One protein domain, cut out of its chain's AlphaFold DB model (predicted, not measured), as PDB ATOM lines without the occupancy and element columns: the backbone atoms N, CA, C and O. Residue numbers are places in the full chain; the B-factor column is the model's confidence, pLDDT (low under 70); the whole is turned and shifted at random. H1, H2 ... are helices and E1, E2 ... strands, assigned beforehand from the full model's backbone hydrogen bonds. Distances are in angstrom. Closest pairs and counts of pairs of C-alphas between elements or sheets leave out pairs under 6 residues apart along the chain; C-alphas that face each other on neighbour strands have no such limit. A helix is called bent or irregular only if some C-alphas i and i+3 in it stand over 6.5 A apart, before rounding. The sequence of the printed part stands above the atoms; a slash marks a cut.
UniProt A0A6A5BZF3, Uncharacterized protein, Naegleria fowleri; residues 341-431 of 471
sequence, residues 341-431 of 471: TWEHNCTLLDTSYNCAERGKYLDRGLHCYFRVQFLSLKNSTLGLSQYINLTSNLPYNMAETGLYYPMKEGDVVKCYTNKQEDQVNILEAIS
ATOM      1  N   THR A 341     217.251 256.414 235.656       85.81
ATOM      2  CA  THR A 341     218.198 257.439 235.161       85.81
ATOM      3  C   THR A 341     217.612 258.848 235.035       85.81
ATOM      4  O   THR A 341     218.359 259.796 234.799       85.81
ATOM      5  N   TRP A 342     216.297 259.016 235.197       86.00
ATOM      6  CA  TRP A 342     215.637 260.319 235.099       86.00
ATOM      7  C   TRP A 342     215.589 260.980 236.479       86.00
ATOM      8  O   TRP A 342     214.880 260.511 237.362       86.00
ATOM      9  N   GLU A 343     216.362 262.051 236.679       90.19
ATOM     10  CA  GLU A 343     216.410 262.786 237.950       90.19
ATOM     11  C   GLU A 343     215.186 263.710 238.116       90.19
ATOM     12  O   GLU A 343     214.880 264.521 237.240       90.19
ATOM     13  N   HIS A 344     214.520 263.636 239.271       90.44
ATOM     14  CA  HIS A 344     213.494 264.577 239.718       90.44
ATOM     15  C   HIS A 344     213.813 265.078 241.137       90.44
ATOM     16  O   HIS A 344     214.490 264.415 241.925       90.44
ATOM     17  N   ASN A 345     213.236 266.225 241.500       92.31
ATOM     18  CA  ASN A 345     213.088 266.618 242.900       92.31
ATOM     19  C   ASN A 345     211.799 265.982 243.446       92.31
ATOM     20  O   ASN A 345     210.701 266.357 243.029       92.31
ATOM     21  N   CYS A 346     211.936 265.020 244.358       91.62
ATOM     22  CA  CYS A 346     210.833 264.384 245.074       91.62
ATOM     23  C   CYS A 346     210.575 265.085 246.412       91.62
ATOM     24  O   CYS A 346     211.496 265.255 247.206       91.62
ATOM     25  N   THR A 347     209.317 265.374 246.730       91.81
ATOM     26  CA  THR A 347     208.881 265.679 248.101       91.81
ATOM     27  C   THR A 347     208.534 264.378 248.824       91.81
ATOM     28  O   THR A 347     207.826 263.531 248.272       91.81
ATOM     29  N   LEU A 348     208.991 264.207 250.064       88.38
ATOM     30  CA  LEU A 348     208.587 263.082 250.910       88.38
ATOM     31  C   LEU A 348     207.167 263.306 251.453       88.38
ATOM     32  O   LEU A 348     206.930 264.250 252.203       88.38
ATOM     33  N   LEU A 349     206.223 262.436 251.082       86.69
ATOM     34  CA  LEU A 349     204.828 262.483 251.544       86.69
ATOM     35  C   LEU A 349     204.579 261.694 252.832       86.69
ATOM     36  O   LEU A 349     203.600 261.958 253.518       86.69
ATOM     37  N   ASP A 350     205.381 260.664 253.100       75.81
ATOM     38  CA  ASP A 350     205.212 259.796 254.268       75.81
ATOM     39  C   ASP A 350     206.535 259.078 254.573       75.81
ATOM     40  O   ASP A 350     207.165 258.505 253.675       75.81
ATOM     41  N   THR A 351     206.947 259.112 255.841       63.72
ATOM     42  CA  THR A 351     208.139 258.424 256.373       63.72
ATOM     43  C   THR A 351     207.782 257.230 257.273       63.72
ATOM     44  O   THR A 351     208.646 256.679 257.957       63.72
ATOM     45  N   SER A 352     206.507 256.832 257.314       56.22
ATOM     46  CA  SER A 352     206.006 255.623 257.972       56.22
ATOM     47  C   SER A 352     205.804 254.490 256.943       56.22
ATOM     48  O   SER A 352     205.548 254.740 255.772       56.22
ATOM     49  N   TYR A 353     205.938 253.196 257.258       49.50
ATOM     50  CA  TYR A 353     206.096 252.493 258.541       49.50
ATOM     51  C   TYR A 353     207.349 251.575 258.537       49.50
ATOM     52  O   TYR A 353     207.888 251.238 257.487       49.50
ATOM     53  N   ASN A 354     207.715 251.044 259.717       52.81
ATOM     54  CA  ASN A 354     208.689 249.958 260.001       52.81
ATOM     55  C   ASN A 354     210.176 250.304 260.223       52.81
ATOM     56  O   ASN A 354     210.835 249.519 260.908       52.81
ATOM     57  N   CYS A 355     210.710 251.437 259.751       58.06
ATOM     58  CA  CYS A 355     212.135 251.771 259.949       58.06
ATOM     59  C   CYS A 355     212.552 251.808 261.436       58.06
ATOM     60  O   CYS A 355     213.603 251.293 261.809       58.06
ATOM     61  N   ALA A 356     211.719 252.407 262.296       48.34
ATOM     62  CA  ALA A 356     212.076 252.690 263.689       48.34
ATOM     63  C   ALA A 356     211.911 251.495 264.651       48.34
ATOM     64  O   ALA A 356     212.729 251.316 265.550       48.34
ATOM     65  N   GLU A 357     210.869 250.668 264.494       47.59
ATOM     66  CA  GLU A 357     210.566 249.615 265.481       47.59
ATOM     67  C   GLU A 357     211.367 248.324 265.276       47.59
ATOM     68  O   GLU A 357     211.746 247.679 266.256       47.59
ATOM     69  N   ARG A 358     211.689 247.954 264.027       44.38
ATOM     70  CA  ARG A 358     212.489 246.744 263.762       44.38
ATOM     71  C   ARG A 358     213.973 246.909 264.096       44.38
ATOM     72  O   ARG A 358     214.629 245.910 264.372       44.38
ATOM     73  N   GLY A 359     214.487 248.139 264.181       45.16
ATOM     74  CA  GLY A 359     215.891 248.421 264.517       45.16
ATOM     75  C   GLY A 359     216.360 247.897 265.887       45.16
ATOM     76  O   GLY A 359     217.560 247.786 266.113       45.16
ATOM     77  N   LYS A 360     215.446 247.520 266.796       46.94
ATOM     78  CA  LYS A 360     215.799 246.837 268.059       46.94
ATOM     79  C   LYS A 360     216.142 245.353 267.895       46.94
ATOM     80  O   LYS A 360     216.792 244.800 268.778       46.94
ATOM     81  N   TYR A 361     215.696 244.707 266.815       45.41
ATOM     82  CA  TYR A 361     215.864 243.272 266.595       45.41
ATOM     83  C   TYR A 361     215.940 242.936 265.093       45.41
ATOM     84  O   TYR A 361     214.914 242.617 264.496       45.41
ATOM     85  N   LEU A 362     217.142 242.956 264.498       40.81
ATOM     86  CA  LEU A 362     217.683 241.914 263.594       40.81
ATOM     87  C   LEU A 362     218.961 242.375 262.873       40.81
ATOM     88  O   LEU A 362     219.161 243.548 262.585       40.81
ATOM     89  N   ASP A 363     219.814 241.400 262.569       47.72
ATOM     90  CA  ASP A 363     221.239 241.564 262.242       47.72
ATOM     91  C   ASP A 363     221.529 241.689 260.727       47.72
ATOM     92  O   ASP A 363     222.632 241.404 260.267       47.72
ATOM     93  N   ARG A 364     220.507 241.993 259.904       45.53
ATOM     94  CA  ARG A 364     220.603 242.015 258.428       45.53
ATOM     95  C   ARG A 364     219.617 242.986 257.784       45.53
ATOM     96  O   ARG A 364     218.417 242.847 257.993       45.53
ATOM     97  N   GLY A 365     220.140 243.875 256.934       52.16
ATOM     98  CA  GLY A 365     219.447 244.475 255.784       52.16
ATOM     99  C   GLY A 365     217.973 244.833 255.979       52.16
ATOM    100  O   GLY A 365     217.119 244.314 255.264       52.16
ATOM    101  N   LEU A 366     217.659 245.712 256.935       57.88
ATOM    102  CA  LEU A 366     216.331 246.324 256.970       57.88
ATOM    103  C   LEU A 366     216.127 247.202 255.728       57.88
ATOM    104  O   LEU A 366     217.078 247.770 255.193       57.88
ATOM    105  N   HIS A 367     214.876 247.322 255.297       63.59
ATOM    106  CA  HIS A 367     214.462 248.157 254.176       63.59
ATOM    107  C   HIS A 367     213.442 249.188 254.659       63.59
ATOM    108  O   HIS A 367     212.512 248.855 255.399       63.59
ATOM    109  N   CYS A 368     213.649 250.437 254.253       70.50
ATOM    110  CA  CYS A 368     212.776 251.565 254.520       70.50
ATOM    111  C   CYS A 368     211.958 251.897 253.279       70.50
ATOM    112  O   CYS A 368     212.506 252.080 252.192       70.50
ATOM    113  N   TYR A 369     210.649 252.017 253.472       75.75
ATOM    114  CA  TYR A 369     209.718 252.419 252.430       75.75
ATOM    115  C   TYR A 369     209.339 253.879 252.653       75.75
ATOM    116  O   TYR A 369     208.868 254.231 253.733       75.75
ATOM    117  N   PHE A 370     209.556 254.711 251.641       80.69
ATOM    118  CA  PHE A 370     209.239 256.138 251.664       80.69
ATOM    119  C   PHE A 370     208.206 256.429 250.584       80.69
ATOM    120  O   PHE A 370     208.410 256.049 249.428       80.69
ATOM    121  N   ARG A 371     207.111 257.122 250.914       86.56
ATOM    122  CA  ARG A 371     206.202 257.616 249.872       86.56
ATOM    123  C   ARG A 371     206.728 258.946 249.352       86.56
ATOM    124  O   ARG A 371     206.945 259.870 250.130       86.56
ATOM    125  N   VAL A 372     206.900 259.040 248.041       89.50
ATOM    126  CA  VAL A 372     207.451 260.218 247.366       89.50
ATOM    127  C   VAL A 372     206.457 260.783 246.362       89.50
ATOM    128  O   VAL A 372     205.696 260.036 245.743       89.50
ATOM    129  N   GLN A 373     206.479 262.101 246.197       92.69
ATOM    130  CA  GLN A 373     205.724 262.833 245.189       92.69
ATOM    131  C   GLN A 373     206.674 263.637 244.310       92.69
ATOM    132  O   GLN A 373     207.498 264.389 244.820       92.69
ATOM    133  N   PHE A 374     206.525 263.519 242.996       91.44
ATOM    134  CA  PHE A 374     207.290 264.291 242.017       91.44
ATOM    135  C   PHE A 374     206.394 264.738 240.861       91.44
ATOM    136  O   PHE A 374     205.276 264.249 240.686       91.44
ATOM    137  N   LEU A 375     206.882 265.695 240.075       89.75
ATOM    138  CA  LEU A 375     206.209 266.175 238.873       89.75
ATOM    139  C   LEU A 375     206.551 265.275 237.674       89.75
ATOM    140  O   LEU A 375     207.730 265.011 237.430       89.75
ATOM    141  N   SER A 376     205.535 264.844 236.919       87.69
ATOM    142  CA  SER A 376     205.717 264.079 235.676       87.69
ATOM    143  C   SER A 376     206.405 264.919 234.596       87.69
ATOM    144  O   SER A 376     205.899 265.967 234.184       87.69
ATOM    145  N   LEU A 377     207.527 264.419 234.076       83.06
ATOM    146  CA  LEU A 377     208.219 264.980 232.917       83.06
ATOM    147  C   LEU A 377     207.412 264.754 231.634       83.06
ATOM    148  O   LEU A 377     207.372 265.636 230.774       83.06
ATOM    149  N   LYS A 378     206.716 263.612 231.520       80.75
ATOM    150  CA  LYS A 378     205.870 263.286 230.358       80.75
ATOM    151  C   LYS A 378     204.811 264.365 230.120       80.75
ATOM    152  O   LYS A 378     204.735 264.936 229.029       80.75
ATOM    153  N   ASN A 379     204.031 264.680 231.154       69.94
ATOM    154  CA  ASN A 379     202.872 265.570 231.034       69.94
ATOM    155  C   ASN A 379     203.237 267.065 231.090       69.94
ATOM    156  O   ASN A 379     202.452 267.903 230.639       69.94
ATOM    157  N   SER A 380     204.465 267.402 231.510       61.19
ATOM    158  CA  SER A 380     205.011 268.763 231.419       61.19
ATOM    159  C   SER A 380     204.971 269.328 229.990       61.19
ATOM    160  O   SER A 380     204.785 270.531 229.817       61.19
ATOM    161  N   THR A 381     205.087 268.477 228.962       66.06
ATOM    162  CA  THR A 381     204.998 268.879 227.542       66.06
ATOM    163  C   THR A 381     203.620 269.410 227.127       66.06
ATOM    164  O   THR A 381     203.520 270.160 226.159       66.06
ATOM    165  N   LEU A 382     202.565 269.067 227.873       74.44
ATOM    166  CA  LEU A 382     201.183 269.501 227.644       74.44
ATOM    167  C   LEU A 382     200.764 270.663 228.564       74.44
ATOM    168  O   LEU A 382     199.590 271.023 228.602       74.44
ATOM    169  N   GLY A 383     201.692 271.218 229.355       70.38
ATOM    170  CA  GLY A 383     201.391 272.221 230.387       70.38
ATOM    171  C   GLY A 383     200.577 271.681 231.574       70.38
ATOM    172  O   GLY A 383     200.180 272.450 232.448       70.38
ATOM    173  N   LEU A 384     200.331 270.368 231.623       76.56
ATOM    174  CA  LEU A 384     199.554 269.698 232.662       76.56
ATOM    175  C   LEU A 384     200.496 269.165 233.741       76.56
ATOM    176  O   LEU A 384     201.070 268.082 233.620       76.56
ATOM    177  N   SER A 385     200.640 269.939 234.815       75.75
ATOM    178  CA  SER A 385     201.483 269.631 235.972       75.75
ATOM    179  C   SER A 385     200.907 268.505 236.846       75.75
ATOM    180  O   SER A 385     200.475 268.714 237.980       75.75
ATOM    181  N   GLN A 386     200.895 267.281 236.316       85.31
ATOM    182  CA  GLN A 386     200.474 266.101 237.065       85.31
ATOM    183  C   GLN A 386     201.570 265.641 238.030       85.31
ATOM    184  O   GLN A 386     202.666 265.253 237.619       85.31
ATOM    185  N   TYR A 387     201.229 265.622 239.317       86.38
ATOM    186  CA  TYR A 387     202.026 264.968 240.347       86.38
ATOM    187  C   TYR A 387     201.798 263.453 240.323       86.38
ATOM    188  O   TYR A 387     200.656 262.990 240.256       86.38
ATOM    189  N   ILE A 388     202.887 262.691 240.399       86.12
ATOM    190  CA  ILE A 388     202.885 261.235 240.543       86.12
ATOM    191  C   ILE A 388     203.322 260.905 241.973       86.12
ATOM    192  O   ILE A 388     204.303 261.458 242.470       86.12
ATOM    193  N   ASN A 389     202.589 259.997 242.624       87.06
ATOM    194  CA  ASN A 389     202.891 259.505 243.967       87.06
ATOM    195  C   ASN A 389     203.333 258.040 243.875       87.06
ATOM    196  O   ASN A 389     202.515 257.180 243.547       87.06
ATOM    197  N   LEU A 390     204.590 257.746 244.203       83.94
ATOM    198  CA  LEU A 390     205.148 256.388 244.206       83.94
ATOM    199  C   LEU A 390     205.706 256.021 245.588       83.94
ATOM    200  O   LEU A 390     205.811 256.859 246.484       83.94
ATOM    201  N   THR A 391     206.052 254.746 245.775       81.12
ATOM    202  CA  THR A 391     206.730 254.265 246.988       81.12
ATOM    203  C   THR A 391     208.139 253.818 246.633       81.12
ATOM    204  O   THR A 391     208.317 252.897 245.840       81.12
ATOM    205  N   SER A 392     209.127 254.476 247.226       77.62
ATOM    206  CA  SER A 392     210.540 254.141 247.100       77.62
ATOM    207  C   SER A 392     210.961 253.126 248.165       77.62
ATOM    208  O   SER A 392     210.394 253.108 249.259       77.62
ATOM    209  N   ASN A 393     211.963 252.296 247.865       74.00
ATOM    210  CA  ASN A 393     212.549 251.325 248.790       74.00
ATOM    211  C   ASN A 393     214.059 251.577 248.917       74.00
ATOM    212  O   ASN A 393     214.793 251.414 247.945       74.00
ATOM    213  N   LEU A 394     214.515 251.940 250.118       69.19
ATOM    214  CA  LEU A 394     215.925 252.172 250.424       69.19
ATOM    215  C   LEU A 394     216.429 251.144 251.447       69.19
ATOM    216  O   LEU A 394     215.754 250.910 252.454       69.19
ATOM    217  N   PRO A 395     217.633 250.571 251.270       60.84
ATOM    218  CA  PRO A 395     218.285 249.821 252.334       60.84
ATOM    219  C   PRO A 395     218.572 250.744 253.530       60.84
ATOM    220  O   PRO A 395     219.083 251.852 253.387       60.84
ATOM    221  N   TYR A 396     218.270 250.265 254.735       50.50
ATOM    222  CA  TYR A 396     218.407 251.000 255.998       50.50
ATOM    223  C   TYR A 396     219.871 251.254 256.407       50.50
ATOM    224  O   TYR A 396     220.121 252.041 257.317       50.50
ATOM    225  N   ASN A 397     220.853 250.631 255.740       52.91
ATOM    226  CA  ASN A 397     222.278 250.806 256.048       52.91
ATOM    227  C   ASN A 397     222.864 252.127 255.507       52.91
ATOM    228  O   ASN A 397     223.916 252.154 254.872       52.91
ATOM    229  N   MET A 398     222.199 253.249 255.793       54.16
ATOM    230  CA  MET A 398     222.619 254.602 255.398       54.16
ATOM    231  C   MET A 398     223.911 255.076 256.100       54.16
ATOM    232  O   MET A 398     224.394 256.178 255.852       54.16
ATOM    233  N   ALA A 399     224.489 254.240 256.971       49.19
ATOM    234  CA  ALA A 399     225.799 254.450 257.578       49.19
ATOM    235  C   ALA A 399     226.943 254.387 256.550       49.19
ATOM    236  O   ALA A 399     227.871 255.184 256.637       49.19
ATOM    237  N   GLU A 400     226.869 253.482 255.567       48.59
ATOM    238  CA  GLU A 400     227.917 253.322 254.544       48.59
ATOM    239  C   GLU A 400     227.780 254.333 253.395       48.59
ATOM    240  O   GLU A 400     228.781 254.732 252.808       48.59
ATOM    241  N   THR A 401     226.563 254.804 253.101       52.16
ATOM    242  CA  THR A 401     226.307 255.802 252.044       52.16
ATOM    243  C   THR A 401     226.484 257.254 252.503       52.16
ATOM    244  O   THR A 401     226.327 258.174 251.704       52.16
ATOM    245  N   GLY A 402     226.764 257.493 253.789       47.44
ATOM    246  CA  GLY A 402     226.921 258.837 254.361       47.44
ATOM    247  C   GLY A 402     225.630 259.667 254.453       47.44
ATOM    248  O   GLY A 402     225.660 260.780 254.978       47.44
ATOM    249  N   LEU A 403     224.487 259.135 254.005       52.03
ATOM    250  CA  LEU A 403     223.168 259.784 254.021       52.03
ATOM    251  C   LEU A 403     222.524 259.745 255.420       52.03
ATOM    252  O   LEU A 403     221.369 259.367 255.595       52.03
ATOM    253  N   TYR A 404     223.277 260.161 256.439       49.12
ATOM    254  CA  TYR A 404     222.883 260.088 257.848       49.12
ATOM    255  C   TYR A 404     221.983 261.258 258.293       49.12
ATOM    256  O   TYR A 404     222.178 261.857 259.352       49.12
ATOM    257  N   TYR A 405     220.984 261.587 257.473       56.12
ATOM    258  CA  TYR A 405     219.965 262.586 257.784       56.12
ATOM    259  C   TYR A 405     218.630 261.901 258.097       56.12
ATOM    260  O   TYR A 405     218.154 261.107 257.284       56.12
ATOM    261  N   PRO A 406     217.993 262.197 259.247       67.12
ATOM    262  CA  PRO A 406     216.648 261.721 259.535       67.12
ATOM    263  C   PRO A 406     215.652 262.479 258.651       67.12
ATOM    264  O   PRO A 406     215.149 263.533 259.043       67.12
ATOM    265  N   MET A 407     215.424 261.934 257.455       72.44
ATOM    266  CA  MET A 407     214.434 262.387 256.478       72.44
ATOM    267  C   MET A 407     213.052 262.540 257.124       72.44
ATOM    268  O   MET A 407     212.622 261.676 257.893       72.44
ATOM    269  N   LYS A 408     212.355 263.628 256.794       81.44
ATOM    270  CA  LYS A 408     211.029 263.983 257.312       81.44
ATOM    271  C   LYS A 408     210.014 264.121 256.188       81.44
ATOM    272  O   LYS A 408     210.352 264.432 255.051       81.44
ATOM    273  N   GLU A 409     208.747 263.964 256.545       85.38
ATOM    274  CA  GLU A 409     207.630 264.434 255.727       85.38
ATOM    275  C   GLU A 409     207.822 265.922 255.372       85.38
ATOM    276  O   GLU A 409     208.138 266.743 256.238       85.38
ATOM    277  N   GLY A 410     207.671 266.254 254.090       87.69
ATOM    278  CA  GLY A 410     207.906 267.589 253.539       87.69
ATOM    279  C   GLY A 410     209.348 267.895 253.112       87.69
ATOM    280  O   GLY A 410     209.546 268.897 252.424       87.69
ATOM    281  N   ASP A 411     210.344 267.061 253.444       87.31
ATOM    282  CA  ASP A 411     211.703 267.239 252.911       87.31
ATOM    283  C   ASP A 411     211.716 267.006 251.388       87.31
ATOM    284  O   ASP A 411     211.042 266.109 250.870       87.31
ATOM    285  N   VAL A 412     212.514 267.801 250.668       89.38
ATOM    286  CA  VAL A 412     212.764 267.621 249.231       89.38
ATOM    287  C   VAL A 412     214.086 266.885 249.043       89.38
ATOM    288  O   VAL A 412     215.135 267.350 249.488       89.38
ATOM    289  N   VAL A 413     214.032 265.744 248.364       87.94
ATOM    290  CA  VAL A 413     215.173 264.877 248.057       87.94
ATOM    291  C   VAL A 413     215.322 264.714 246.546       87.94
ATOM    292  O   VAL A 413     214.338 264.759 245.807       87.94
ATOM    293  N   LYS A 414     216.548 264.476 246.071       89.69
ATOM    294  CA  LYS A 414     216.736 263.951 244.714       89.69
ATOM    295  C   LYS A 414     216.158 262.542 244.634       89.69
ATOM    296  O   LYS A 414     216.257 261.776 245.590       89.69
ATOM    297  N   CYS A 415     215.563 262.204 243.503       89.38
ATOM    298  CA  CYS A 415     215.095 260.860 243.213       89.38
ATOM    299  C   CYS A 415     215.246 260.549 241.726       89.38
ATOM    300  O   CYS A 415     215.254 261.446 240.885       89.38
ATOM    301  N   TYR A 416     215.354 259.267 241.416       90.00
ATOM    302  CA  TYR A 416     215.583 258.741 240.084       90.00
ATOM    303  C   TYR A 416     214.405 257.861 239.694       90.00
ATOM    304  O   TYR A 416     214.054 256.938 240.433       90.00
ATOM    305  N   THR A 417     213.792 258.146 238.549       89.81
ATOM    306  CA  THR A 417     212.713 257.345 237.958       89.81
ATOM    307  C   THR A 417     213.192 256.660 236.683       89.81
ATOM    308  O   THR A 417     214.264 256.961 236.149       89.81
ATOM    309  N   ASN A 418     212.406 255.701 236.200       89.44
ATOM    310  CA  ASN A 418     212.616 255.050 234.914       89.44
ATOM    311  C   ASN A 418     211.809 255.759 233.813       89.44
ATOM    312  O   ASN A 418     210.940 256.589 234.077       89.44
ATOM    313  N   LYS A 419     212.017 255.359 232.553       86.94
ATOM    314  CA  LYS A 419     211.367 255.973 231.378       86.94
ATOM    315  C   LYS A 419     209.833 255.971 231.435       86.94
ATOM    316  O   LYS A 419     209.173 256.727 230.717       86.94
ATOM    317  N   GLN A 420     209.254 255.081 232.240       88.75
ATOM    318  CA  GLN A 420     207.813 254.932 232.383       88.75
ATOM    319  C   GLN A 420     207.223 255.690 233.586       88.75
ATOM    320  O   GLN A 420     206.001 255.823 233.632       88.75
ATOM    321  N   GLU A 421     208.041 256.287 234.457       88.12
ATOM    322  CA  GLU A 421     207.612 256.974 235.689       88.12
ATOM    323  C   GLU A 421     206.746 256.084 236.614       88.12
ATOM    324  O   GLU A 421     205.903 256.590 237.356       88.12
ATOM    325  N   ASP A 422     206.936 254.758 236.566       88.81
ATOM    326  CA  ASP A 422     206.252 253.764 237.412       88.81
ATOM    327  C   ASP A 422     207.153 253.204 238.531       88.81
ATOM    328  O   ASP A 422     206.651 252.651 239.511       88.81
ATOM    329  N   GLN A 423     208.470 253.409 238.434       86.69
ATOM    330  CA  GLN A 423     209.463 253.040 239.448       86.69
ATOM    331  C   GLN A 423     210.248 254.272 239.924       86.69
ATOM    332  O   GLN A 423     210.483 255.201 239.150       86.69
ATOM    333  N   VAL A 424     210.668 254.289 241.200       87.81
ATOM    334  CA  VAL A 424     211.455 255.393 241.784       87.81
ATOM    335  C   VAL A 424     212.400 254.946 242.907       87.81
ATOM    336  O   VAL A 424     212.019 254.184 243.803       87.81
ATOM    337  N   ASN A 425     213.613 255.497 242.929       85.56
ATOM    338  CA  ASN A 425     214.538 255.398 244.059       85.56
ATOM    339  C   ASN A 425     215.040 256.786 244.502       85.56
ATOM    340  O   ASN A 425     215.163 257.681 243.678       85.56
ATOM    341  N   ILE A 426     215.301 256.986 245.796       81.31
ATOM    342  CA  ILE A 426     215.955 258.208 246.320       81.31
ATOM    343  C   ILE A 426     217.489 258.071 246.234       81.31
ATOM    344  O   ILE A 426     218.200 259.065 246.120       81.31
ATOM    345  N   LEU A 427     218.009 256.839 246.243       77.62
ATOM    346  CA  LEU A 427     219.397 256.561 245.868       77.62
ATOM    347  C   LEU A 427     219.540 256.556 244.341       77.62
ATOM    348  O   LEU A 427     218.607 256.163 243.638       77.62
ATOM    349  N   GLU A 428     220.721 256.927 243.843       66.31
ATOM    350  CA  GLU A 428     221.107 256.699 242.447       66.31
ATOM    351  C   GLU A 428     221.102 255.189 242.185       66.31
ATOM    352  O   GLU A 428     221.900 254.434 242.744       66.31
ATOM    353  N   ALA A 429     220.108 254.734 241.426       60.09
ATOM    354  CA  ALA A 429     219.744 253.330 241.395       60.09
ATOM    355  C   ALA A 429     220.239 252.650 240.122       60.09
ATOM    356  O   ALA A 429     219.676 252.777 239.035       60.09
ATOM    357  N   ILE A 430     221.304 251.885 240.330       65.50
ATOM    358  CA  ILE A 430     221.900 250.941 239.394       65.50
ATOM    359  C   ILE A 430     220.802 250.084 238.736       65.50
ATOM    360  O   ILE A 430     219.940 249.528 239.420       65.50
ATOM    361  N   SER A 431     220.832 249.979 237.404       75.56
ATOM    362  CA  SER A 431     219.885 249.157 236.636       75.56
ATOM    363  C   SER A 431     219.942 247.679 237.071       75.56
ATOM    364  O   SER A 431     221.039 247.151 237.284       75.56
TER     365      SER A 431
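What this domain is: This is residues 341 to 431 of the 471 residues of an uncharacterized protein of Naegleria fowleri (UniProt A0A6A5BZF3). A long, strongly twisted ribbon of two antiparallel strands, E2 and E3, makes the long axis, and the bent strand E1 crosses from it to short E4, completing one sheet. The tiny helices H1 and H2 lie toward opposite ends of the length. The 91 printed residues hold E1, H1, E2, H2, E3 and E4 in that order; the antiparallel sheet runs E3, E2, E1, E4. The class is mostly strand, with 41 residues in named elements, under half. The whole is only just compact, close to loose, with a radius of gyration of the C-alphas of 14.2 A and spans of 49 by 26 by 20 A.

Where its parts are: E1, residues 342 to 350, starts at C-alpha 342 (215.637, 260.319, 235.099), spans 21.8 A and bends by 62 degrees at residue 345. H1 is residues 355 to 358. E2, residues 367 to 375, spans 25.0 A. H2 is residues 377 to 380. E3, residues 387 to 395, spans 25.2 A. E4, residues 412 to 417, spans 15.3 A and ends at C-alpha 417 (212.713, 257.345, 237.958).

How they stand to each other: Pairing on E1 is staggered: residues 342 to 347 pair with E4, N 344 to O 415 at 2.8 A, and 347 to 350 with E2, N 347 to O 373 at 2.8 A. E3 and E2 are antiparallel at 155 degrees, with N 392 and O 370 2.8 A apart. Residues 424 to 425 pair antiparallel with 416 to 417 of E4. H1 only grazes the sheet; its closest C-alphas to E2 are Cys 355 and Cys 368, 5.5 A apart. H2 is only just on the sheet, with 5 pairs of C-alphas within 10 A, and only grazes it. H1 and H2 are apart. Both are too short for an O i to N i+4 pair; the one O i to N i+3 pair is within range in H2, not in H1.

The domain as a whole: The farthest C-alphas, Tyr 361 and Leu 382, are 49.2 A apart. The printed part has no cut. The link E3 to E4 is long, 16 residues. The mean pLDDT of the printed part is 72.7, and residues 351 to 367, 379 to 381, 394 to 406 and 428 to 430 are under 70.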